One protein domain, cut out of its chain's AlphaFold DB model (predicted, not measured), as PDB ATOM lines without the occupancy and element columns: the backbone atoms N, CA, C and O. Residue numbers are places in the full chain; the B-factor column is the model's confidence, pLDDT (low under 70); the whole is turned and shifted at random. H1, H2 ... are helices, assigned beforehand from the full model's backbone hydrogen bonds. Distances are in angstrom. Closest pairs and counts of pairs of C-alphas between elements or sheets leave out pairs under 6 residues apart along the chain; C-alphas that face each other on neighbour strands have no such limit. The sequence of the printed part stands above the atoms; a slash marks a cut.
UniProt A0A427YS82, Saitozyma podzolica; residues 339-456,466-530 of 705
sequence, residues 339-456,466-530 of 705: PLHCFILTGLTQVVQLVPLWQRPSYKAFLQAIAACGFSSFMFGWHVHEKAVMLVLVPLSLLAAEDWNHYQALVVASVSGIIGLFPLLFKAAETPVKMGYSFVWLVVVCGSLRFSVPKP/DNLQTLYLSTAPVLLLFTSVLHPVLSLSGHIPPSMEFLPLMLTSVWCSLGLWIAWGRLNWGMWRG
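Overview. This is residues 339 to 456 and 466 to 530 of the 705 residues of a protein of Saitozyma podzolica (UniProt A0A427YS82). H4 and H8, side by side and running opposite ways, make the core of an all-helix domain, with H1, H2 and H3 folding back and forth on one side to complete an up-and-down bundle, in which each helix runs against the one before it. H5 packs along H4 as a further helix, while H6 and H7 follow each other past the core, and the last residues of H7, with the link that follows it from Ser 493, make one end of the longest axis. The printed part has 183 residues with eight named helices, H1 to H8 in chain order, and no named strand. It is compact, with a radius of gyration of the C-alphas of 17.8 A and spans of 60 by 44 by 27 A.

Along the chain. H1, residues 339 to 359, begins with C-alpha 339 at (339.187, 510.398, 887.613), is 30.6 A long and has a kink of 31 degrees near residue 353. H2 is residues 363 to 380, 25.6 A, and H3 residues 386 to 399. H4, residues 404 to 424, and H5, residues 431 to 452, are each 31.1 A long. H6 is residues 466 to 474 and H7 residues 476 to 492. H8, residues 503 to 529, is the longest at 39.2 A and ends with C-alpha 529 at (344.974, 525.803, 859.708).

Arrangement. H1 and H2 form a hairpin, closest at the C-alphas of Leu 357 and Ala 365, 5.2 A. H2 and H3 form the next, with Ala 371 and Pro 395 closest by C-alphas at 5.0 A. H3 and H4 form a third, with the C-alphas of Leu 396 and Leu 410 closest at 5.7 A. H4 touches H8 at a shallow tilt of 22 degrees, opposite ways, the C-alphas of Ala 409 and Ala 519 coming closest at 4.2 A. H4 and H5 form a hairpin at a shallow tilt of 6 degrees, closest at the C-alphas of Val 411 and Cys 446, 6.7 A. With residues 412 to 415 alone, H4 only just touches H6, with 3 pairs of C-alphas within 8 A, the closest being Val 412 and Leu 473 at 7.2 A. H7 and H8 form a hairpin, closest at the C-alphas of Thr 483 and Pro 504, 5.0 A. H5 and H8 are apart. Every O i to N i+4 pair is within hydrogen-bond range in H2, H6 and H8, against 15 of 17 in H1, 6 of 10 in H3, 15 of 17 in H4, 17 of 18 in H5 and 11 of 13 in H7.

Size, cuts and confidence. The C-alphas of Gln 359 and Ser 493, the two farthest apart, are 60.3 A apart. Residues 457 to 465 are not printed, and C-alphas 456 and 466 are 11.9 A apart across the cut. Of the links that are printed whole, none is long. Residue 530 alone has a pLDDT under 70.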
ATOM      1  N   PRO A 339     340.158 510.378 888.709       89.50
ATOM      2  CA  PRO A 339     339.187 510.398 887.613       89.50
ATOM      3  C   PRO A 339     338.705 511.811 887.252       89.50
ATOM      4  O   PRO A 339     338.459 512.102 886.082       89.50
ATOM      5  N   LEU A 340     338.609 512.706 888.244       90.75
ATOM      6  CA  LEU A 340     338.203 514.096 888.036       90.75
ATOM      7  C   LEU A 340     339.232 514.871 887.200       90.75
ATOM      8  O   LEU A 340     338.841 515.605 886.296       90.75
ATOM      9  N   HIS A 341     340.533 514.676 887.446       93.19
ATOM     10  CA  HIS A 341     341.588 515.297 886.635       93.19
ATOM     11  C   HIS A 341     341.478 514.870 885.166       93.19
ATOM     12  O   HIS A 341     341.495 515.715 884.270       93.19
ATOM     13  N   CYS A 342     341.298 513.569 884.919       93.50
ATOM     14  CA  CYS A 342     341.103 513.016 883.577       93.50
ATOM     15  C   CYS A 342     339.855 513.588 882.894       93.50
ATOM     16  O   CYS A 342     339.907 513.961 881.719       93.50
ATOM     17  N   PHE A 343     338.743 513.689 883.628       91.75
ATOM     18  CA  PHE A 343     337.492 514.252 883.122       91.75
ATOM     19  C   PHE A 343     337.654 515.718 882.705       91.75
ATOM     20  O   PHE A 343     337.280 516.081 881.590       91.75
ATOM     21  N   ILE A 344     338.271 516.543 883.558       95.56
ATOM     22  CA  ILE A 344     338.532 517.959 883.266       95.56
ATOM     23  C   ILE A 344     339.453 518.092 882.050       95.56
ATOM     24  O   ILE A 344     339.133 518.834 881.125       95.56
ATOM     25  N   LEU A 345     340.564 517.349 882.006       95.69
ATOM     26  CA  LEU A 345     341.526 517.429 880.905       95.69
ATOM     27  C   LEU A 345     340.905 516.998 879.568       95.69
ATOM     28  O   LEU A 345     341.055 517.685 878.555       95.69
ATOM     29  N   THR A 346     340.146 515.901 879.571       95.25
ATOM     30  CA  THR A 346     339.407 515.439 878.389       95.25
ATOM     31  C   THR A 346     338.378 516.481 877.948       95.25
ATOM     32  O   THR A 346     338.322 516.825 876.771       95.25
ATOM     33  N   GLY A 347     337.596 517.038 878.879       94.94
ATOM     34  CA  GLY A 347     336.589 518.055 878.578       94.94
ATOM     35  C   GLY A 347     337.194 519.334 877.997       94.94
ATOM     36  O   GLY A 347     336.745 519.806 876.956       94.94
ATOM     37  N   LEU A 348     338.252 519.867 878.615       96.31
ATOM     38  CA  LEU A 348     338.927 521.084 878.152       96.31
ATOM     39  C   LEU A 348     339.521 520.908 876.751       96.31
ATOM     40  O   LEU A 348     339.319 521.758 875.881       96.31
ATOM     41  N   THR A 349     340.213 519.794 876.509       95.94
ATOM     42  CA  THR A 349     340.795 519.512 875.188       95.94
ATOM     43  C   THR A 349     339.724 519.338 874.110       95.94
ATOM     44  O   THR A 349     339.865 519.902 873.022       95.94
ATOM     45  N   GLN A 350     338.618 518.650 874.417       95.38
ATOM     46  CA  GLN A 350     337.483 518.534 873.500       95.38
ATOM     47  C   GLN A 350     336.822 519.887 873.216       95.38
ATOM     48  O   GLN A 350     336.554 520.185 872.056       95.38
ATOM     49  N   VAL A 351     336.597 520.735 874.227       95.38
ATOM     50  CA  VAL A 351     336.011 522.076 874.033       95.38
ATOM     51  C   VAL A 351     336.842 522.891 873.046       95.38
ATOM     52  O   VAL A 351     336.285 523.432 872.092       95.38
ATOM     53  N   VAL A 352     338.167 522.919 873.219       95.25
ATOM     54  CA  VAL A 352     339.080 523.614 872.297       95.25
ATOM     55  C   VAL A 352     338.950 523.044 870.880       95.25
ATOM     56  O   VAL A 352     338.760 523.791 869.924       95.25
ATOM     57  N   GLN A 353     338.963 521.720 870.727       94.44
ATOM     58  CA  GLN A 353     338.867 521.048 869.424       94.44
ATOM     59  C   GLN A 353     337.512 521.191 868.724       94.44
ATOM     60  O   GLN A 353     337.432 521.013 867.508       94.44
ATOM     61  N   LEU A 354     336.453 521.529 869.459       95.75
ATOM     62  CA  LEU A 354     335.121 521.771 868.907       95.75
ATOM     63  C   LEU A 354     334.940 523.210 868.398       95.75
ATOM     64  O   LEU A 354     334.002 523.467 867.641       95.75
ATOM     65  N   VAL A 355     335.841 524.140 868.743       94.62
ATOM     66  CA  VAL A 355     335.775 525.539 868.284       94.62
ATOM     67  C   VAL A 355     335.792 525.655 866.752       94.62
ATOM     68  O   VAL A 355     334.910 526.335 866.219       94.62
ATOM     69  N   PRO A 356     336.693 524.982 866.000       93.06
ATOM     70  CA  PRO A 356     336.669 525.035 864.538       93.06
ATOM     71  C   PRO A 356     335.341 524.559 863.935       93.06
ATOM     72  O   PRO A 356     334.839 525.181 863.000       93.06
ATOM     73  N   LEU A 357     334.735 523.508 864.501       92.94
ATOM     74  CA  LEU A 357     333.433 522.991 864.071       92.94
ATOM     75  C   LEU A 357     332.303 523.991 864.347       92.94
ATOM     76  O   LEU A 357     331.431 524.195 863.501       92.94
ATOM     77  N   TRP A 358     332.329 524.643 865.511       93.38
ATOM     78  CA  TRP A 358     331.374 525.698 865.847       93.38
ATOM     79  C   TRP A 358     331.484 526.892 864.890       93.38
ATOM     80  O   TRP A 358     330.479 527.440 864.434       93.38
ATOM     81  N   GLN A 359     332.705 527.299 864.551       90.88
ATOM     82  CA  GLN A 359     332.941 528.417 863.640       90.88
ATOM     83  C   GLN A 359     332.560 528.066 862.195       90.88
ATOM     84  O   GLN A 359     331.930 528.875 861.512       90.88
ATOM     85  N   ARG A 360     332.905 526.856 861.740       88.81
ATOM     86  CA  ARG A 360     332.727 526.386 860.360       88.81
ATOM     87  C   ARG A 360     332.036 525.013 860.349       88.81
ATOM     88  O   ARG A 360     332.719 523.995 860.233       88.81
ATOM     89  N   PRO A 361     330.693 524.952 860.425       88.00
ATOM     90  CA  PRO A 361     329.957 523.687 860.432       88.00
ATOM     91  C   PRO A 361     329.936 523.040 859.037       88.00
ATOM     92  O   PRO A 361     328.957 523.129 858.296       88.00
ATOM     93  N   SER A 362     331.045 522.410 858.658       87.56
ATOM     94  CA  SER A 362     331.196 521.625 857.430       87.56
ATOM     95  C   SER A 362     331.335 520.139 857.754       87.56
ATOM     96  O   SER A 362     331.693 519.765 858.871       87.56
ATOM     97  N   TYR A 363     331.089 519.275 856.768       85.62
ATOM     98  CA  TYR A 363     331.278 517.833 856.938       85.62
ATOM     99  C   TYR A 363     332.734 517.474 857.287       85.62
ATOM    100  O   TYR A 363     332.981 516.641 858.155       85.62
ATOM    101  N   LYS A 364     333.705 518.164 856.675       89.62
ATOM    102  CA  LYS A 364     335.131 517.998 856.982       89.62
ATOM    103  C   LYS A 364     335.449 518.374 858.430       89.62
ATOM    104  O   LYS A 364     336.051 517.573 859.140       89.62
ATOM    105  N   ALA A 365     334.996 519.547 858.883       91.75
ATOM    106  CA  ALA A 365     335.185 519.987 860.269       91.75
ATOM    107  C   ALA A 365     334.495 519.044 861.265       91.75
ATOM    108  O   ALA A 365     334.979 518.831 862.374       91.75
ATOM    109  N   PHE A 366     333.373 518.449 860.861       89.81
ATOM    110  CA  PHE A 366     332.658 517.472 861.666       89.81
ATOM    111  C   PHE A 366     333.438 516.160 861.812       89.81
ATOM    112  O   PHE A 366     333.639 515.701 862.934       89.81
ATOM    113  N   LEU A 367     333.957 515.595 860.717       91.81
ATOM    114  CA  LEU A 367     334.828 514.415 860.776       91.81
ATOM    115  C   LEU A 367     336.096 514.679 861.601       91.81
ATOM    116  O   LEU A 367     336.488 513.842 862.415       91.81
ATOM    117  N   GLN A 368     336.702 515.856 861.435       94.75
ATOM    118  CA  GLN A 368     337.834 516.325 862.234       94.75
ATOM    119  C   GLN A 368     337.513 516.350 863.730       94.75
ATOM    120  O   GLN A 368     338.269 515.803 864.529       94.75
ATOM    121  N   ALA A 369     336.371 516.927 864.106       94.81
ATOM    122  CA  ALA A 369     335.915 516.962 865.488       94.81
ATOM    123  C   ALA A 369     335.648 515.559 866.051       94.81
ATOM    124  O   ALA A 369     336.012 515.292 867.191       94.81
ATOM    125  N   ILE A 370     335.075 514.640 865.262       92.69
ATOM    126  CA  ILE A 370     334.882 513.242 865.677       92.69
ATOM    127  C   ILE A 370     336.233 512.579 865.976       92.69
ATOM    128  O   ILE A 370     336.407 512.007 867.052       92.69
ATOM    129  N   ALA A 371     337.205 512.702 865.066       95.62
ATOM    130  CA  ALA A 371     338.549 512.164 865.269       95.62
ATOM    131  C   ALA A 371     339.244 512.792 866.489       95.62
ATOM    132  O   ALA A 371     339.869 512.082 867.275       95.62
ATOM    133  N   ALA A 372     339.102 514.107 866.681       96.06
ATOM    134  CA  ALA A 372     339.707 514.839 867.789       96.06
ATOM    135  C   ALA A 372     339.084 514.472 869.144       96.06
ATOM    136  O   ALA A 372     339.811 514.210 870.102       96.06
ATOM    137  N   CYS A 373     337.755 514.358 869.214       95.12
ATOM    138  CA  CYS A 373     337.043 513.899 870.402       95.12
ATOM    139  C   CYS A 373     337.457 512.475 870.797       95.12
ATOM    140  O   CYS A 373     337.746 512.237 871.974       95.12
ATOM    141  N   GLY A 374     337.550 511.565 869.817       94.38
ATOM    142  CA  GLY A 374     338.075 510.211 870.010       94.38
ATOM    143  C   GLY A 374     339.508 510.229 870.545       94.38
ATOM    144  O   GLY A 374     339.792 509.604 871.565       94.38
ATOM    145  N   PHE A 375     340.385 511.031 869.937       95.88
ATOM    146  CA  PHE A 375     341.770 511.198 870.383       95.88
ATOM    147  C   PHE A 375     341.879 511.702 871.817       95.88
ATOM    148  O   PHE A 375     342.587 511.100 872.615       95.88
ATOM    149  N   SER A 376     341.178 512.780 872.159       96.19
ATOM    150  CA  SER A 376     341.245 513.377 873.494       96.19
ATOM    151  C   SER A 376     340.745 512.408 874.563       96.19
ATOM    152  O   SER A 376     341.381 512.271 875.606       96.19
ATOM    153  N   SER A 377     339.679 511.651 874.272       93.88
ATOM    154  CA  SER A 377     339.195 510.605 875.182       93.88
ATOM    155  C   SER A 377     340.177 509.444 875.343       93.88
ATOM    156  O   SER A 377     340.354 508.940 876.448       93.88
ATOM    157  N   PHE A 378     340.871 509.050 874.272       95.50
ATOM    158  CA  PHE A 378     341.888 508.008 874.333       95.50
ATOM    159  C   PHE A 378     343.139 508.475 875.094       95.50
ATOM    160  O   PHE A 378     343.671 507.737 875.923       95.50
ATOM    161  N   MET A 379     343.591 509.705 874.834       96.19
ATOM    162  CA  MET A 379     344.810 510.273 875.410       96.19
ATOM    163  C   MET A 379     344.667 510.554 876.904       96.19
ATOM    164  O   MET A 379     345.582 510.227 877.657       96.19
ATOM    165  N   PHE A 380     343.538 511.130 877.327       95.75
ATOM    166  CA  PHE A 380     343.356 511.671 878.680       95.75
ATOM    167  C   PHE A 380     342.238 511.000 879.483       95.75
ATOM    168  O   PHE A 380     341.972 511.401 880.616       95.75
ATOM    169  N   GLY A 381     341.584 509.975 878.937       92.06
ATOM    170  CA  GLY A 381     340.533 509.250 879.640       92.06
ATOM    171  C   GLY A 381     341.052 508.486 880.860       92.06
ATOM    172  O   GLY A 381     342.211 508.066 880.916       92.06
ATOM    173  N   TRP A 382     340.167 508.277 881.834       89.31
ATOM    174  CA  TRP A 382     340.402 507.365 882.954       89.31
ATOM    175  C   TRP A 382     340.145 505.923 882.512       89.31
ATOM    176  O   TRP A 382     339.118 505.653 881.891       89.31
ATOM    177  N   HIS A 383     341.035 504.993 882.865       87.06
ATOM    178  CA  HIS A 383     340.859 503.562 882.596       87.06
ATOM    179  C   HIS A 383     340.670 503.217 881.104       87.06
ATOM    180  O   HIS A 383     339.803 502.431 880.714       87.06
ATOM    181  N   VAL A 384     341.491 503.816 880.241       88.56
ATOM    182  CA  VAL A 384     341.462 503.553 878.796       88.56
ATOM    183  C   VAL A 384     342.219 502.264 878.478       88.56
ATOM    184  O   VAL A 384     343.334 502.054 878.951       88.56
ATOM    185  N   HIS A 385     341.618 501.421 877.639       88.25
ATOM    186  CA  HIS A 385     342.231 500.199 877.110       88.25
ATOM    187  C   HIS A 385     342.852 500.455 875.738       88.25
ATOM    188  O   HIS A 385     342.341 501.252 874.954       88.25
ATOM    189  N   GLU A 386     343.897 499.705 875.401       89.56
ATOM    190  CA  GLU A 386     344.572 499.727 874.100       89.56
ATOM    191  C   GLU A 386     343.599 499.538 872.927       89.56
ATOM    192  O   GLU A 386     343.738 500.180 871.889       89.56
ATOM    193  N   LYS A 387     342.545 498.737 873.133       91.38
ATOM    194  CA  LYS A 387     341.488 498.443 872.152       91.38
ATOM    195  C   LYS A 387     340.731 499.703 871.706       91.38
ATOM    196  O   LYS A 387     340.283 499.785 870.564       91.38
ATOM    197  N   ALA A 388     340.633 500.710 872.579       92.06
ATOM    198  CA  ALA A 388     339.916 501.954 872.307       92.06
ATOM    199  C   ALA A 388     340.596 502.832 871.241       92.06
ATOM    200  O   ALA A 388     339.964 503.758 870.734       92.06
ATOM    201  N   VAL A 389     341.837 502.524 870.837       95.56
ATOM    202  CA  VAL A 389     342.547 503.253 869.772       95.56
ATOM    203  C   VAL A 389     341.782 503.238 868.440       95.56
ATOM    204  O   VAL A 389     341.935 504.139 867.622       95.56
ATOM    205  N   MET A 390     340.880 502.274 868.224       95.06
ATOM    206  CA  MET A 390     340.016 502.247 867.038       95.06
ATOM    207  C   MET A 390     339.086 503.466 866.928       95.06
ATOM    208  O   MET A 390     338.777 503.885 865.811       95.06
ATOM    209  N   LEU A 391     338.706 504.091 868.054       92.38
ATOM    210  CA  LEU A 391     337.960 505.361 868.066       92.38
ATOM    211  C   LEU A 391     338.760 506.521 867.458       92.38
ATOM    212  O   LEU A 391     338.185 507.545 867.104       92.38
ATOM    213  N   VAL A 392     340.076 506.353 867.333       95.19
ATOM    214  CA  VAL A 392     340.984 507.288 866.675       95.19
ATOM    215  C   VAL A 392     341.220 506.878 865.221       95.19
ATOM    216  O   VAL A 392     341.030 507.682 864.309       95.19
ATOM    217  N   LEU A 393     341.608 505.620 864.988       96.31
ATOM    218  CA  LEU A 393     342.062 505.155 863.673       96.31
ATOM    219  C   LEU A 393     340.959 505.167 862.610       96.31
ATOM    220  O   LEU A 393     341.214 505.551 861.466       96.31
ATOM    221  N   VAL A 394     339.728 504.789 862.972       94.81
ATOM    222  CA  VAL A 394     338.617 504.732 862.008       94.81
ATOM    223  C   VAL A 394     338.214 506.139 861.540       94.81
ATOM    224  O   VAL A 394     338.221 506.367 860.328       94.81
ATOM    225  N   PRO A 395     337.943 507.122 862.427       93.25
ATOM    226  CA  PRO A 395     337.680 508.494 861.987       93.25
ATOM    227  C   PRO A 395     338.844 509.147 861.234       93.25
ATOM    228  O   PRO A 395     338.609 509.835 860.241       93.25
ATOM    229  N   LEU A 396     340.098 508.911 861.644       93.88
ATOM    230  CA  LEU A 396     341.264 509.410 860.901       93.88
ATOM    231  C   LEU A 396     341.334 508.840 859.484       93.88
ATOM    232  O   LEU A 396     341.689 509.564 858.558       93.88
ATOM    233  N   SER A 397     340.978 507.566 859.300       94.25
ATOM    234  CA  SER A 397     340.972 506.935 857.976       94.25
ATOM    235  C   SER A 397     340.010 507.647 857.023       94.25
ATOM    236  O   SER A 397     340.347 507.846 855.859       94.25
ATOM    237  N   LEU A 398     338.860 508.112 857.526       91.44
ATOM    238  CA  LEU A 398     337.893 508.902 856.753       91.44
ATOM    239  C   LEU A 398     338.431 510.286 856.344       91.44
ATOM    240  O   LEU A 398     338.006 510.822 855.325       91.44
ATOM    241  N   LEU A 399     339.357 510.855 857.121       90.81
ATOM    242  CA  LEU A 399     339.975 512.165 856.872       90.81
ATOM    243  C   LEU A 399     341.253 512.099 856.034       90.81
ATOM    244  O   LEU A 399     341.718 513.123 855.540       90.81
ATOM    245  N   ALA A 400     341.855 510.922 855.892       89.75
ATOM    246  CA  ALA A 400     343.205 510.798 855.358       89.75
ATOM    247  C   ALA A 400     343.342 511.225 853.892       89.75
ATOM    248  O   ALA A 400     344.434 511.593 853.478       89.75
ATOM    249  N   ALA A 401     342.253 511.204 853.121       87.31
ATOM    250  CA  ALA A 401     342.243 511.653 851.731       87.31
ATOM    251  C   ALA A 401     342.103 513.182 851.564       87.31
ATOM    252  O   ALA A 401     342.247 513.683 850.454       87.31
ATOM    253  N   GLU A 402     341.805 513.924 852.636       84.69
ATOM    254  CA  GLU A 402     341.398 515.335 852.554       84.69
ATOM    255  C   GLU A 402     342.566 516.331 852.564       84.69
ATOM    256  O   GLU A 402     342.429 517.438 852.048       84.69
ATOM    257  N   ASP A 403     343.669 516.004 853.239       86.62
ATOM    258  CA  ASP A 403     344.808 516.911 853.433       86.62
ATOM    259  C   ASP A 403     346.060 516.150 853.909       86.62
ATOM    260  O   ASP A 403     345.972 515.128 854.597       86.62
ATOM    261  N   TRP A 404     347.242 516.678 853.574       89.38
ATOM    262  CA  TRP A 404     348.532 516.052 853.881       89.38
ATOM    263  C   TRP A 404     348.783 515.840 855.378       89.38
ATOM    264  O   TRP A 404     349.322 514.804 855.761       89.38
ATOM    265  N   ASN A 405     348.384 516.773 856.249       91.06
ATOM    266  CA  ASN A 405     348.551 516.606 857.695       91.06
ATOM    267  C   ASN A 405     347.667 515.485 858.235       91.06
ATOM    268  O   ASN A 405     348.112 514.743 859.106       91.06
ATOM    269  N   HIS A 406     346.455 515.328 857.701       92.38
ATOM    270  CA  HIS A 406     345.546 514.246 858.088       92.38
ATOM    271  C   HIS A 406     346.056 512.891 857.595       92.38
ATOM    272  O   HIS A 406     346.033 511.921 858.350       92.38
ATOM    273  N   TYR A 407     346.596 512.839 856.374       93.94
ATOM    274  CA  TYR A 407     347.298 511.662 855.864       93.94
ATOM    275  C   TYR A 407     348.493 511.284 856.756       93.94
ATOM    276  O   TYR A 407     348.593 510.145 857.208       93.94
ATOM    277  N   GLN A 408     349.376 512.236 857.074       94.50
ATOM    278  CA  GLN A 408     350.534 511.983 857.940       94.50
ATOM    279  C   GLN A 408     350.117 511.584 859.364       94.50
ATOM    280  O   GLN A 408     350.723 510.681 859.942       94.50
ATOM    281  N   ALA A 409     349.056 512.197 859.904       95.81
ATOM    282  CA  ALA A 409     348.461 511.803 861.178       95.81
ATOM    283  C   ALA A 409     347.944 510.357 861.134       95.81
ATOM    284  O   ALA A 409     348.221 509.600 862.061       95.81
ATOM    285  N   LEU A 410     347.264 509.945 860.052       95.88
ATOM    286  CA  LEU A 410     346.832 508.558 859.868       95.88
ATOM    287  C   LEU A 410     348.028 507.603 859.840       95.88
ATOM    288  O   LEU A 410     347.969 506.577 860.510       95.88
ATOM    289  N   VAL A 411     349.090 507.903 859.085       96.31
ATOM    290  CA  VAL A 411     350.251 507.003 858.953       96.31
ATOM    291  C   VAL A 411     350.882 506.734 860.316       96.31
ATOM    292  O   VAL A 411     351.015 505.577 860.718       96.31
ATOM    293  N   VAL A 412     351.230 507.790 861.058       97.50
ATOM    294  CA  VAL A 412     351.890 507.631 862.361       97.50
ATOM    295  C   VAL A 412     350.948 507.059 863.422       97.50
ATOM    296  O   VAL A 412     351.371 506.194 864.195       97.50
ATOM    297  N   ALA A 413     349.661 507.432 863.409       97.56
ATOM    298  CA  ALA A 413     348.660 506.829 864.286       97.56
ATOM    299  C   ALA A 413     348.445 505.345 863.979       97.56
ATOM    300  O   ALA A 413     348.350 504.558 864.910       97.56
ATOM    301  N   SER A 414     348.395 504.946 862.707       96.94
ATOM    302  CA  SER A 414     348.153 503.552 862.315       96.94
ATOM    303  C   SER A 414     349.313 502.662 862.734       96.94
ATOM    304  O   SER A 414     349.081 501.638 863.366       96.94
ATOM    305  N   VAL A 415     350.560 503.067 862.467       97.50
ATOM    306  CA  VAL A 415     351.734 502.290 862.899       97.50
ATOM    307  C   VAL A 415     351.749 502.144 864.423       97.50
ATOM    308  O   VAL A 415     351.856 501.032 864.934       97.50
ATOM    309  N   SER A 416     351.570 503.246 865.152       97.69
ATOM    310  CA  SER A 416     351.612 503.251 866.621       97.69
ATOM    311  C   SER A 416     350.429 502.506 867.243       97.69
ATOM    312  O   SER A 416     350.592 501.697 868.149       97.69
ATOM    313  N   GLY A 417     349.224 502.743 866.736       96.69
ATOM    314  CA  GLY A 417     347.998 502.130 867.224       96.69
ATOM    315  C   GLY A 417     347.959 500.630 866.956       96.69
ATOM    316  O   GLY A 417     347.654 499.870 867.865       96.69
ATOM    317  N   ILE A 418     348.331 500.185 865.751       97.06
ATOM    318  CA  ILE A 418     348.333 498.759 865.391       97.06
ATOM    319  C   ILE A 418     349.420 497.998 866.161       97.06
ATOM    320  O   ILE A 418     349.129 496.934 866.710       97.06
ATOM    321  N   ILE A 419     350.638 498.545 866.275       96.81
ATOM    322  CA  ILE A 419     351.695 497.934 867.102       96.81
ATOM    323  C   ILE A 419     351.254 497.870 868.572       96.81
ATOM    324  O   ILE A 419     351.464 496.846 869.222       96.81
ATOM    325  N   GLY A 420     350.560 498.895 869.074       95.19
ATOM    326  CA  GLY A 420     349.957 498.895 870.411       95.19
ATOM    327  C   GLY A 420     348.902 497.801 870.637       95.19
ATOM    328  O   GLY A 420     348.641 497.431 871.777       95.19
ATOM    329  N   LEU A 421     348.324 497.227 869.575       95.06
ATOM    330  CA  LEU A 421     347.406 496.086 869.671       95.06
ATOM    331  C   LEU A 421     348.124 494.731 869.628       95.06
ATOM    332  O   LEU A 421     347.548 493.727 870.040       95.06
ATOM    333  N   PHE A 422     349.373 494.650 869.159       94.06
ATOM    334  CA  PHE A 422     350.094 493.375 869.047       94.06
ATOM    335  C   PHE A 422     350.251 492.602 870.361       94.06
ATOM    336  O   PHE A 422     350.182 491.367 870.297       94.06
ATOM    337  N   PRO A 423     350.435 493.253 871.526       90.38
ATOM    338  CA  PRO A 423     350.451 492.563 872.809       90.38
ATOM    339  C   PRO A 423     349.158 491.778 873.102       90.38
ATOM    340  O   PRO A 423     349.211 490.754 873.771       90.38
ATOM    341  N   LEU A 424     348.000 492.161 872.549       88.62
ATOM    342  CA  LEU A 424     346.749 491.405 872.733       88.62
ATOM    343  C   LEU A 424     346.812 489.981 872.167       88.62
ATOM    344  O   LEU A 424     346.129 489.088 872.670       88.62
ATOM    345  N   LEU A 425     347.604 489.780 871.109       89.38
ATOM    346  CA  LEU A 425     347.780 488.504 870.417       89.38
ATOM    347  C   LEU A 425     349.147 487.928 870.746       89.38
ATOM    348  O   LEU A 425     350.081 487.968 869.948       89.38
ATOM    349  N   PHE A 426     349.285 487.447 871.965       83.25
ATOM    350  CA  PHE A 426     350.590 487.142 872.522       83.25
ATOM    351  C   PHE A 426     351.213 485.815 872.094       83.25
ATOM    352  O   PHE A 426     352.407 485.590 872.297       83.25
ATOM    353  N   LYS A 427     350.401 484.915 871.550       84.69
ATOM    354  CA  LYS A 427     350.844 483.596 871.125       84.69
ATOM    355  C   LYS A 427     351.741 483.707 869.885       84.69
ATOM    356  O   LYS A 427     351.590 484.588 869.034       84.69
ATOM    357  N   ALA A 428     352.708 482.794 869.794       82.69
ATOM    358  CA  ALA A 428     353.684 482.785 868.706       82.69
ATOM    359  C   ALA A 428     353.027 482.533 867.334       82.69
ATOM    360  O   ALA A 428     353.434 483.140 866.347       82.69
ATOM    361  N   ALA A 429     351.979 481.703 867.285       86.25
ATOM    362  CA  ALA A 429     351.297 481.316 866.047       86.25
ATOM    363  C   ALA A 429     350.639 482.505 865.320       86.25
ATOM    364  O   ALA A 429     350.664 482.584 864.095       86.25
ATOM    365  N   GLU A 430     350.103 483.470 866.062       89.88
ATOM    366  CA  GLU A 430     349.414 484.646 865.525       89.88
ATOM    367  C   GLU A 430     350.383 485.781 865.156       89.88
ATOM    368  O   GLU A 430     349.981 486.764 864.530       89.88
ATOM    369  N   THR A 431     351.665 485.671 865.522       89.25
ATOM    370  CA  THR A 431     352.652 486.738 865.310       89.25
ATOM    371  C   THR A 431     352.959 486.999 863.827       89.25
ATOM    372  O   THR A 431     352.896 488.165 863.424       89.25
ATOM    373  N   PRO A 432     353.192 485.978 862.976       91.25
ATOM    374  CA  PRO A 432     353.343 486.184 861.535       91.25
ATOM    375  C   PRO A 432     352.103 486.813 860.896       91.25
ATOM    376  O   PRO A 432     352.227 487.713 860.067       91.25
ATOM    377  N   VAL A 433     350.906 486.394 861.323       91.56
ATOM    378  CA  VAL A 433     349.637 486.911 860.793       91.56
ATOM    379  C   VAL A 433     349.472 488.384 861.149       91.56
ATOM    380  O   VAL A 433     349.300 489.205 860.251       91.56
ATOM    381  N   LYS A 434     349.575 488.755 862.434       91.94
ATOM    382  CA  LYS A 434     349.351 490.145 862.865       91.94
ATOM    383  C   LYS A 434     350.390 491.106 862.282       91.94
ATOM    384  O   LYS A 434     350.020 492.202 861.872       91.94
ATOM    385  N   MET A 435     351.664 490.709 862.195       93.69
ATOM    386  CA  MET A 435     352.725 491.563 861.648       93.69
ATOM    387  C   MET A 435     352.681 491.627 860.122       93.69
ATOM    388  O   MET A 435     352.668 492.721 859.564       93.69
ATOM    389  N   GLY A 436     352.616 490.474 859.451       94.62
ATOM    390  CA  GLY A 436     352.620 490.388 857.993       94.62
ATOM    391  C   GLY A 436     351.398 491.061 857.376       94.62
ATOM    392  O   GLY A 436     351.543 491.893 856.483       94.62
ATOM    393  N   TYR A 437     350.205 490.791 857.913       94.69
ATOM    394  CA  TYR A 437     348.977 491.438 857.452       94.69
ATOM    395  C   TYR A 437     349.022 492.957 857.661       94.69
ATOM    396  O   TYR A 437     348.691 493.715 856.751       94.69
ATOM    397  N   SER A 438     349.482 493.415 858.831       96.00
ATOM    398  CA  SER A 438     349.592 494.852 859.117       96.00
ATOM    399  C   SER A 438     350.602 495.551 858.212       96.00
ATOM    400  O   SER A 438     350.349 496.669 857.773       96.00
ATOM    401  N   PHE A 439     351.723 494.896 857.900       95.31
ATOM    402  CA  PHE A 439     352.731 495.426 856.987       95.31
ATOM    403  C   PHE A 439     352.196 495.542 855.557       95.31
ATOM    404  O   PHE A 439     352.306 496.607 854.952       95.31
ATOM    405  N   VAL A 440     351.561 494.484 855.038       94.75
ATOM    406  CA  VAL A 440     350.937 494.504 853.705       94.75
ATOM    407  C   VAL A 440     349.870 495.591 853.632       94.75
ATOM    408  O   VAL A 440     349.875 496.388 852.693       94.75
ATOM    409  N   TRP A 441     349.002 495.682 854.642       94.94
ATOM    410  CA  TRP A 441     347.994 496.734 854.715       94.94
ATOM    411  C   TRP A 441     348.631 498.127 854.706       94.94
ATOM    412  O   TRP A 441     348.220 498.966 853.911       94.94
ATOM    413  N   LEU A 442     349.668 498.366 855.517       94.06
ATOM    414  CA  LEU A 442     350.352 499.659 855.589       94.06
ATOM    415  C   LEU A 442     350.947 500.055 854.229       94.06
ATOM    416  O   LEU A 442     350.735 501.175 853.769       94.06
ATOM    417  N   VAL A 443     351.655 499.136 853.567       92.62
ATOM    418  CA  VAL A 443     352.280 499.389 852.258       92.62
ATOM    419  C   VAL A 443     351.222 499.677 851.195       92.62
ATOM    420  O   VAL A 443     351.328 500.677 850.485       92.62
ATOM    421  N   VAL A 444     350.185 498.842 851.102       90.88
ATOM    422  CA  VAL A 444     349.143 498.976 850.075       90.88
ATOM    423  C   VAL A 444     348.296 500.222 850.317       90.88
ATOM    424  O   VAL A 444     348.118 501.035 849.411       90.88
ATOM    425  N   VAL A 445     347.781 500.404 851.533       89.88
ATOM    426  CA  VAL A 445     346.816 501.461 851.851       89.88
ATOM    427  C   VAL A 445     347.495 502.812 851.987       89.88
ATOM    428  O   VAL A 445     347.110 503.751 851.289       89.88
ATOM    429  N   CYS A 446     348.518 502.939 852.837       89.19
ATOM    430  CA  CYS A 446     349.200 504.223 852.991       89.19
ATOM    431  C   CYS A 446     349.972 504.587 851.719       89.19
ATOM    432  O   CYS A 446     349.978 505.756 851.342       89.19
ATOM    433  N   GLY A 447     350.533 503.606 851.002       88.94
ATOM    434  CA  GLY A 447     351.113 503.826 849.676       88.94
ATOM    435  C   GLY A 447     350.099 504.395 848.683       88.94
ATOM    436  O   GLY A 447     350.360 505.430 848.074       88.94
ATOM    437  N   SER A 448     348.911 503.792 848.571       88.69
ATOM    438  CA  SER A 448     347.853 504.272 847.665       88.69
ATOM    439  C   SER A 448     347.313 505.654 848.055       88.69
ATOM    440  O   SER A 448     347.097 506.510 847.194       88.69
ATOM    441  N   LEU A 449     347.124 505.906 849.356       87.75
ATOM    442  CA  LEU A 449     346.683 507.211 849.860       87.75
ATOM    443  C   LEU A 449     347.725 508.300 849.597       87.75
ATOM    444  O   LEU A 449     347.351 509.403 849.211       87.75
ATOM    445  N   ARG A 450     349.023 507.993 849.715       88.88
ATOM    446  CA  ARG A 450     350.105 508.947 849.425       88.88
ATOM    447  C   ARG A 450     350.004 509.537 848.021       88.88
ATOM    448  O   ARG A 450     350.260 510.722 847.855       88.88
ATOM    449  N   PHE A 451     349.661 508.720 847.026       85.00
ATOM    450  CA  PHE A 451     349.501 509.175 845.641       85.00
ATOM    451  C   PHE A 451     348.175 509.902 845.397       85.00
ATOM    452  O   PHE A 451     348.051 510.634 844.421       85.00
ATOM    453  N   SER A 452     347.193 509.711 846.279       81.94
ATOM    454  CA  SER A 452     345.869 510.332 846.172       81.94
ATOM    455  C   SER A 452     345.788 511.702 846.857       81.94
ATOM    456  O   SER A 452     344.848 512.447 846.601       81.94
ATOM    457  N   VAL A 453     346.742 512.030 847.735       85.56
ATOM    458  CA  VAL A 453     346.727 513.248 848.558       85.56
ATOM    459  C   VAL A 453     347.774 514.245 848.051       85.56
ATOM    460  O   VAL A 453     348.968 513.932 848.069       85.56
ATOM    461  N   PRO A 454     347.375 515.466 847.648       82.50
ATOM    462  CA  PRO A 454     348.318 516.505 847.249       82.50
ATOM    463  C   PRO A 454     349.279 516.863 848.389       82.50
ATOM    464  O   PRO A 454     348.855 517.183 849.502       82.50
ATOM    465  N   LYS A 455     350.588 516.834 848.114       84.31
ATOM    466  CA  LYS A 455     351.609 517.281 849.068       84.31
ATOM    467  C   LYS A 455     351.793 518.802 848.945       84.31
ATOM    468  O   LYS A 455     352.089 519.269 847.845       84.31
ATOM    469  N   PRO A 456     351.653 519.580 850.034       84.69
ATOM    470  CA  PRO A 456     351.879 521.020 849.999       84.69
ATOM    471  C   PRO A 456     353.357 521.342 849.752       84.69
ATOM    472  O   PRO A 456     354.243 520.527 850.030       84.69
ATOM    473  N   ASP A 466     358.154 516.269 859.048       90.62
ATOM    474  CA  ASP A 466     358.062 515.078 858.194       90.62
ATOM    475  C   ASP A 466     359.296 514.168 858.361       90.62
ATOM    476  O   ASP A 466     359.154 512.946 858.474       90.62
ATOM    477  N   ASN A 467     360.498 514.743 858.460       92.31
ATOM    478  CA  ASN A 467     361.734 513.987 858.678       92.31
ATOM    479  C   ASN A 467     361.805 513.364 860.073       92.31
ATOM    480  O   ASN A 467     362.141 512.188 860.192       92.31
ATOM    481  N   LEU A 468     361.453 514.113 861.122       94.12
ATOM    482  CA  LEU A 468     361.412 513.594 862.492       94.12
ATOM    483  C   LEU A 468     360.397 512.458 862.629       94.12
ATOM    484  O   LEU A 468     360.689 511.445 863.258       94.12
ATOM    485  N   GLN A 469     359.230 512.584 861.994       95.31
ATOM    486  CA  GLN A 469     358.260 511.495 861.958       95.31
ATOM    487  C   GLN A 469     358.802 510.281 861.196       95.31
ATOM    488  O   GLN A 469     358.624 509.153 861.647       95.31
ATOM    489  N   THR A 470     359.467 510.490 860.060       94.19
ATOM    490  CA  THR A 470     360.067 509.395 859.282       94.19
ATOM    491  C   THR A 470     361.144 508.669 860.091       94.19
ATOM    492  O   THR A 470     361.162 507.441 860.113       94.19
ATOM    493  N   LEU A 471     361.985 509.415 860.815       95.62
ATOM    494  CA  LEU A 471     362.979 508.866 861.736       95.62
ATOM    495  C   LEU A 471     362.324 508.096 862.887       95.62
ATOM    496  O   LEU A 471     362.761 507.005 863.225       95.62
ATOM    497  N   TYR A 472     361.250 508.621 863.476       97.25
ATOM    498  CA  TYR A 472     360.494 507.897 864.495       97.25
ATOM    499  C   TYR A 472     359.948 506.570 863.939       97.25
ATOM    500  O   TYR A 472     360.179 505.511 864.523       97.25
ATOM    501  N   LEU A 473     359.296 506.597 862.775       96.62
ATOM    502  CA  LEU A 473     358.721 505.405 862.147       96.62
ATOM    503  C   LEU A 473     359.783 504.368 861.755       96.62
ATOM    504  O   LEU A 473     359.516 503.170 861.855       96.62
ATOM    505  N   SER A 474     360.992 504.792 861.373       95.69
ATOM    506  CA  SER A 474     362.085 503.869 861.039       95.69
ATOM    507  C   SER A 474     362.615 503.087 862.245       95.69
ATOM    508  O   SER A 474     363.253 502.051 862.062       95.69
ATOM    509  N   THR A 475     362.301 503.508 863.477       96.75
ATOM    510  CA  THR A 475     362.629 502.747 864.695       96.75
ATOM    511  C   THR A 475     361.632 501.624 865.008       96.75
ATOM    512  O   THR A 475     361.932 500.759 865.832       96.75
ATOM    513  N   ALA A 476     360.474 501.566 864.335       96.19
ATOM    514  CA  ALA A 476     359.459 500.540 864.588       96.19
ATOM    515  C   ALA A 476     359.974 499.097 864.375       96.19
ATOM    516  O   ALA A 476     359.741 498.258 865.246       96.19
ATOM    517  N   PRO A 477     360.725 498.771 863.299       95.38
ATOM    518  CA  PRO A 477     361.304 497.437 863.130       95.38
ATOM    519  C   PRO A 477     362.289 497.066 864.242       95.38
ATOM    520  O   PRO A 477     362.322 495.913 864.660       95.38
ATOM    521  N   VAL A 478     363.049 498.037 864.763       96.12
ATOM    522  CA  VAL A 478     363.982 497.823 865.882       96.12
ATOM    523  C   VAL A 478     363.212 497.464 867.153       96.12
ATOM    524  O   VAL A 478     363.556 496.492 867.828       96.12
ATOM    525  N   LEU A 479     362.129 498.190 867.446       95.81
ATOM    526  CA  LEU A 479     361.230 497.864 868.554       95.81
ATOM    527  C   LEU A 479     360.636 496.458 868.393       95.81
ATOM    528  O   LEU A 479     360.648 495.675 869.342       95.81
ATOM    529  N   LEU A 480     360.123 496.117 867.208       94.19
ATOM    530  CA  LEU A 480     359.510 494.809 866.953       94.19
ATOM    531  C   LEU A 480     360.527 493.668 867.061       94.19
ATOM    532  O   LEU A 480     360.228 492.654 867.691       94.19
ATOM    533  N   LEU A 481     361.739 493.849 866.530       93.94
ATOM    534  CA  LEU A 481     362.839 492.894 866.669       93.94
ATOM    535  C   LEU A 481     363.196 492.678 868.143       93.94
ATOM    536  O   LEU A 481     363.319 491.538 868.594       93.94
ATOM    537  N   PHE A 482     363.315 493.761 868.912       93.69
ATOM    538  CA  PHE A 482     363.619 493.664 870.333       93.69
ATOM    539  C   PHE A 482     362.514 492.936 871.105       93.69
ATOM    540  O   PHE A 482     362.783 491.987 871.839       93.69
ATOM    541  N   THR A 483     361.265 493.362 870.925       91.25
ATOM    542  CA  THR A 483     360.110 492.873 871.693       91.25
ATOM    543  C   THR A 483     359.690 491.454 871.321       91.25
ATOM    544  O   THR A 483     359.243 490.712 872.192       91.25
ATOM    545  N   SER A 484     359.831 491.068 870.051       88.25
ATOM    546  CA  SER A 484     359.307 489.797 869.533       88.25
ATOM    547  C   SER A 484     360.373 488.716 869.380       88.25
ATOM    548  O   SER A 484     360.024 487.541 869.330       88.25
ATOM    549  N   VAL A 485     361.658 489.092 869.314       88.56
ATOM    550  CA  VAL A 485     362.769 488.148 869.108       88.56
ATOM    551  C   VAL A 485     363.814 488.272 870.212       88.56
ATOM    552  O   VAL A 485     364.000 487.324 870.972       88.56
ATOM    553  N   LEU A 486     364.482 489.425 870.341       91.06
ATOM    554  CA  LEU A 486     365.662 489.538 871.210       91.06
ATOM    555  C   LEU A 486     365.322 489.325 872.686       91.06
ATOM    556  O   LEU A 486     365.977 488.526 873.347       91.06
ATOM    557  N   HIS A 487     364.302 490.005 873.214       89.69
ATOM    558  CA  HIS A 487     363.942 489.885 874.628       89.69
ATOM    559  C   HIS A 487     363.475 488.467 874.996       89.69
ATOM    560  O   HIS A 487     364.054 487.912 875.933       89.69
ATOM    561  N   PRO A 488     362.551 487.815 874.253       85.38
ATOM    562  CA  PRO A 488     362.207 486.415 874.507       85.38
ATOM    563  C   PRO A 488     363.417 485.471 874.473       85.38
ATOM    564  O   PRO A 488     363.589 484.670 875.390       85.38
ATOM    565  N   VAL A 489     364.294 485.590 873.467       87.00
ATOM    566  CA  VAL A 489     365.491 484.738 873.334       87.00
ATOM    567  C   VAL A 489     366.454 484.949 874.503       87.00
ATOM    568  O   VAL A 489     366.884 483.987 875.135       87.00
ATOM    569  N   LEU A 490     366.766 486.201 874.841       87.94
ATOM    570  CA  LEU A 490     367.685 486.529 875.933       87.94
ATOM    571  C   LEU A 490     367.112 486.163 877.313       87.94
ATOM    572  O   LEU A 490     367.863 485.773 878.209       87.94
ATOM    573  N   SER A 491     365.791 486.251 877.486       84.69
ATOM    574  CA  SER A 491     365.098 485.823 878.706       84.69
ATOM    575  C   SER A 491     365.151 484.301 878.884       84.69
ATOM    576  O   SER A 491     365.502 483.813 879.964       84.69
ATOM    577  N   LEU A 492     364.911 483.534 877.812       82.12
ATOM    578  CA  LEU A 492     365.039 482.072 877.826       82.12
ATOM    579  C   LEU A 492     366.474 481.642 878.164       82.12
ATOM    580  O   LEU A 492     366.671 480.823 879.071       82.12
ATOM    581  N   SER A 493     367.457 482.293 877.537       84.75
ATOM    582  CA  SER A 493     368.893 482.110 877.784       84.75
ATOM    583  C   SER A 493     369.370 482.632 879.146       84.75
ATOM    584  O   SER A 493     370.557 482.545 879.443       84.75
ATOM    585  N   GLY A 494     368.490 483.199 879.981       83.19
ATOM    586  CA  GLY A 494     368.814 483.651 881.340       83.19
ATOM    587  C   GLY A 494     369.672 484.918 881.429       83.19
ATOM    588  O   GLY A 494     370.130 485.251 882.515       83.19
ATOM    589  N   HIS A 495     369.879 485.630 880.319       85.31
ATOM    590  CA  HIS A 495     370.676 486.862 880.285       85.31
ATOM    591  C   HIS A 495     369.890 488.086 880.778       85.31
ATOM    592  O   HIS A 495     370.486 489.079 881.191       85.31
ATOM    593  N   ILE A 496     368.552 488.032 880.737       83.19
ATOM    594  CA  ILE A 496     367.678 489.096 881.245       83.19
ATOM    595  C   ILE A 496     367.139 488.693 882.623       83.19
ATOM    596  O   ILE A 496     366.549 487.615 882.747       83.19
ATOM    597  N   PRO A 497     367.293 489.545 883.654       82.81
ATOM    598  CA  PRO A 497     366.770 489.254 884.980       82.81
ATOM    599  C   PRO A 497     365.229 489.214 884.978       82.81
ATOM    600  O   PRO A 497     364.597 490.005 884.270       82.81
ATOM    601  N   PRO A 498     364.595 488.368 885.816       75.62
ATOM    602  CA  PRO A 498     363.132 488.270 885.902       75.62
ATOM    603  C   PRO A 498     362.427 489.598 886.222       75.62
ATOM    604  O   PRO A 498     361.284 489.809 885.834       75.62
ATOM    605  N   SER A 499     363.117 490.534 886.882       76.50
ATOM    606  CA  SER A 499     362.601 491.879 887.169       76.50
ATOM    607  C   SER A 499     362.315 492.719 885.916       76.50
ATOM    608  O   SER A 499     361.576 493.699 886.000       76.50
ATOM    609  N   MET A 500     362.866 492.346 884.757       81.25
ATOM    610  CA  MET A 500     362.663 493.015 883.466       81.25
ATOM    611  C   MET A 500     361.703 492.250 882.540       81.25
ATOM    612  O   MET A 500     361.695 492.486 881.328       81.25
ATOM    613  N   GLU A 501     360.865 491.357 883.084       78.44
ATOM    614  CA  GLU A 501     359.886 490.588 882.299       78.44
ATOM    615  C   GLU A 501     358.894 491.487 881.530       78.44
ATOM    616  O   GLU A 501     358.507 491.169 880.409       78.44
ATOM    617  N   PHE A 502     358.558 492.660 882.081       81.56
ATOM    618  CA  PHE A 502     357.603 493.615 881.501       81.56
ATOM    619  C   PHE A 502     358.226 494.686 880.594       81.56
ATOM    620  O   PHE A 502     357.505 495.528 880.050       81.56
ATOM    621  N   LEU A 503     359.550 494.683 880.414       87.06
ATOM    622  CA  LEU A 503     360.251 495.704 879.628       87.06
ATOM    623  C   LEU A 503     359.713 495.838 878.184       87.06
ATOM    624  O   LEU A 503     359.481 496.972 877.760       87.06
ATOM    625  N   PRO A 504     359.432 494.748 877.435       89.69
ATOM    626  CA  PRO A 504     358.891 494.849 876.078       89.69
ATOM    627  C   PRO A 504     357.549 495.575 876.014       89.69
ATOM    628  O   PRO A 504     357.318 496.375 875.108       89.69
ATOM    629  N   LEU A 505     356.672 495.325 876.990       87.38
ATOM    630  CA  LEU A 505     355.376 495.989 877.066       87.38
ATOM    631  C   LEU A 505     355.532 497.474 877.333       87.38
ATOM    632  O   LEU A 505     354.946 498.275 876.615       87.38
ATOM    633  N   MET A 506     356.351 497.830 878.324       89.38
ATOM    634  CA  MET A 506     356.618 499.225 878.657       89.38
ATOM    635  C   MET A 506     357.162 499.983 877.441       89.38
ATOM    636  O   MET A 506     356.640 501.043 877.101       89.38
ATOM    637  N   LEU A 507     358.166 499.422 876.754       92.94
ATOM    638  CA  LEU A 507     358.739 500.023 875.546       92.94
ATOM    639  C   LEU A 507     357.697 500.171 874.440       92.94
ATOM    640  O   LEU A 507     357.623 501.228 873.820       92.94
ATOM    641  N   THR A 508     356.861 499.152 874.229       94.44
ATOM    642  CA  THR A 508     355.776 499.209 873.242       94.44
ATOM    643  C   THR A 508     354.797 500.331 873.576       94.44
ATOM    644  O   THR A 508     354.513 501.165 872.722       94.44
ATOM    645  N   SER A 509     354.316 500.402 874.819       94.50
ATOM    646  CA  SER A 509     353.362 501.424 875.265       94.50
ATOM    647  C   SER A 509     353.914 502.838 875.138       94.50
ATOM    648  O   SER A 509     353.230 503.720 874.624       94.50
ATOM    649  N   VAL A 510     355.156 503.055 875.575       95.00
ATOM    650  CA  VAL A 510     355.830 504.358 875.511       95.00
ATOM    651  C   VAL A 510     356.072 504.776 874.067       95.00
ATOM    652  O   VAL A 510     355.749 505.904 873.692       95.00
ATOM    653  N   TRP A 511     356.616 503.871 873.252       97.19
ATOM    654  CA  TRP A 511     356.910 504.161 871.856       97.19
ATOM    655  C   TRP A 511     355.628 504.498 871.098       97.19
ATOM    656  O   TRP A 511     355.578 505.528 870.430       97.19
ATOM    657  N   CYS A 512     354.568 503.701 871.262       97.56
ATOM    658  CA  CYS A 512     353.283 503.946 870.607       97.56
ATOM    659  C   CYS A 512     352.603 505.226 871.124       97.56
ATOM    660  O   CYS A 512     352.008 505.962 870.340       97.56
ATOM    661  N   SER A 513     352.725 505.527 872.421       97.19
ATOM    662  CA  SER A 513     352.212 506.768 873.014       97.19
ATOM    663  C   SER A 513     352.846 508.005 872.370       97.19
ATOM    664  O   SER A 513     352.132 508.929 871.981       97.19
ATOM    665  N   LEU A 514     354.167 508.000 872.147       97.12
ATOM    666  CA  LEU A 514     354.863 509.091 871.455       97.12
ATOM    667  C   LEU A 514     354.335 509.305 870.027       97.12
ATOM    668  O   LEU A 514     354.089 510.439 869.618       97.12
ATOM    669  N   GLY A 515     354.117 508.232 869.268       97.44
ATOM    670  CA  GLY A 515     353.564 508.339 867.918       97.44
ATOM    671  C   GLY A 515     352.130 508.863 867.896       97.44
ATOM    672  O   GLY A 515     351.768 509.640 867.008       97.44
ATOM    673  N   LEU A 516     351.326 508.523 868.905       97.88
ATOM    674  CA  LEU A 516     349.973 509.057 869.062       97.88
ATOM    675  C   LEU A 516     349.969 510.535 869.481       97.88
ATOM    676  O   LEU A 516     349.121 511.280 868.992       97.88
ATOM    677  N   TRP A 517     350.951 511.004 870.258       97.25
ATOM    678  CA  TRP A 517     351.178 512.440 870.477       97.25
ATOM    679  C   TRP A 517     351.494 513.185 869.172       97.25
ATOM    680  O   TRP A 517     350.906 514.237 868.908       97.25
ATOM    681  N   ILE A 518     352.374 512.628 868.329       96.44
ATOM    682  CA  ILE A 518     352.718 513.210 867.019       96.44
ATOM    683  C   ILE A 518     351.471 513.283 866.123       96.44
ATOM    684  O   ILE A 518     351.182 514.334 865.542       96.44
ATOM    685  N   ALA A 519     350.703 512.194 866.038       97.19
ATOM    686  CA  ALA A 519     349.462 512.150 865.267       97.19
ATOM    687  C   ALA A 519     348.431 513.170 865.767       97.19
ATOM    688  O   ALA A 519     347.820 513.876 864.961       97.19
ATOM    689  N   TRP A 520     348.259 513.274 867.087       96.38
ATOM    690  CA  TRP A 520     347.335 514.221 867.698       96.38
ATOM    691  C   TRP A 520     347.723 515.666 867.378       96.38
ATOM    692  O   TRP A 520     346.870 516.457 866.970       96.38
ATOM    693  N   GLY A 521     349.013 516.001 867.471       94.50
ATOM    694  CA  GLY A 521     349.530 517.312 867.084       94.50
ATOM    695  C   GLY A 521     349.239 517.648 865.619       94.50
ATOM    696  O   GLY A 521     348.740 518.734 865.325       94.50
ATOM    697  N   ARG A 522     349.461 516.699 864.698       93.38
ATOM    698  CA  ARG A 522     349.166 516.885 863.267       93.38
ATOM    699  C   ARG A 522     347.682 517.047 862.963       93.38
ATOM    700  O   ARG A 522     347.334 517.906 862.154       93.38
ATOM    701  N   LEU A 523     346.821 516.260 863.609       94.31
ATOM    702  CA  LEU A 523     345.372 516.402 863.475       94.31
ATOM    703  C   LEU A 523     344.943 517.812 863.892       94.31
ATOM    704  O   LEU A 523     344.315 518.516 863.105       94.31
ATOM    705  N   ASN A 524     345.342 518.252 865.089       93.12
ATOM    706  CA  ASN A 524     345.010 519.590 865.580       93.12
ATOM    707  C   ASN A 524     345.565 520.674 864.641       93.12
ATOM    708  O   ASN A 524     344.842 521.594 864.268       93.12
ATOM    709  N   TRP A 525     346.806 520.544 864.174       89.81
ATOM    710  CA  TRP A 525     347.384 521.490 863.220       89.81
ATOM    711  C   TRP A 525     346.559 521.609 861.930       89.81
ATOM    712  O   TRP A 525     346.233 522.718 861.504       89.81
ATOM    713  N   GLY A 526     346.164 520.474 861.343       87.06
ATOM    714  CA  GLY A 526     345.314 520.431 860.151       87.06
ATOM    715  C   GLY A 526     343.910 521.006 860.383       87.06
ATOM    716  O   GLY A 526     343.355 521.646 859.490       87.06
ATOM    717  N   MET A 527     343.351 520.831 861.581       89.31
ATOM    718  CA  MET A 527     342.052 521.396 861.969       89.31
ATOM    719  C   MET A 527     342.073 522.919 862.061       89.31
ATOM    720  O   MET A 527     341.192 523.585 861.521       89.31
ATOM    721  N   TRP A 528     343.076 523.476 862.740       88.31
ATOM    722  CA  TRP A 528     343.145 524.913 863.003       88.31
ATOM    723  C   TRP A 528     343.640 525.718 861.794       88.31
ATOM    724  O   TRP A 528     343.190 526.846 861.600       88.31
ATOM    725  N   ARG A 529     344.504 525.143 860.942       80.75
ATOM    726  CA  ARG A 529     344.974 525.803 859.708       80.75
ATOM    727  C   ARG A 529     344.059 525.637 858.504       80.75
ATOM    728  O   ARG A 529     344.040 526.518 857.652       80.75
ATOM    729  N   GLY A 530     343.259 524.571 858.434       60.53
ATOM    730  CA  GLY A 530     342.329 524.325 857.320       60.53
ATOM    731  C   GLY A 530     341.208 525.369 857.153       60.53
ATOM    732  O   GLY A 530     340.293 525.153 856.364       60.53
TER     733      GLY A 530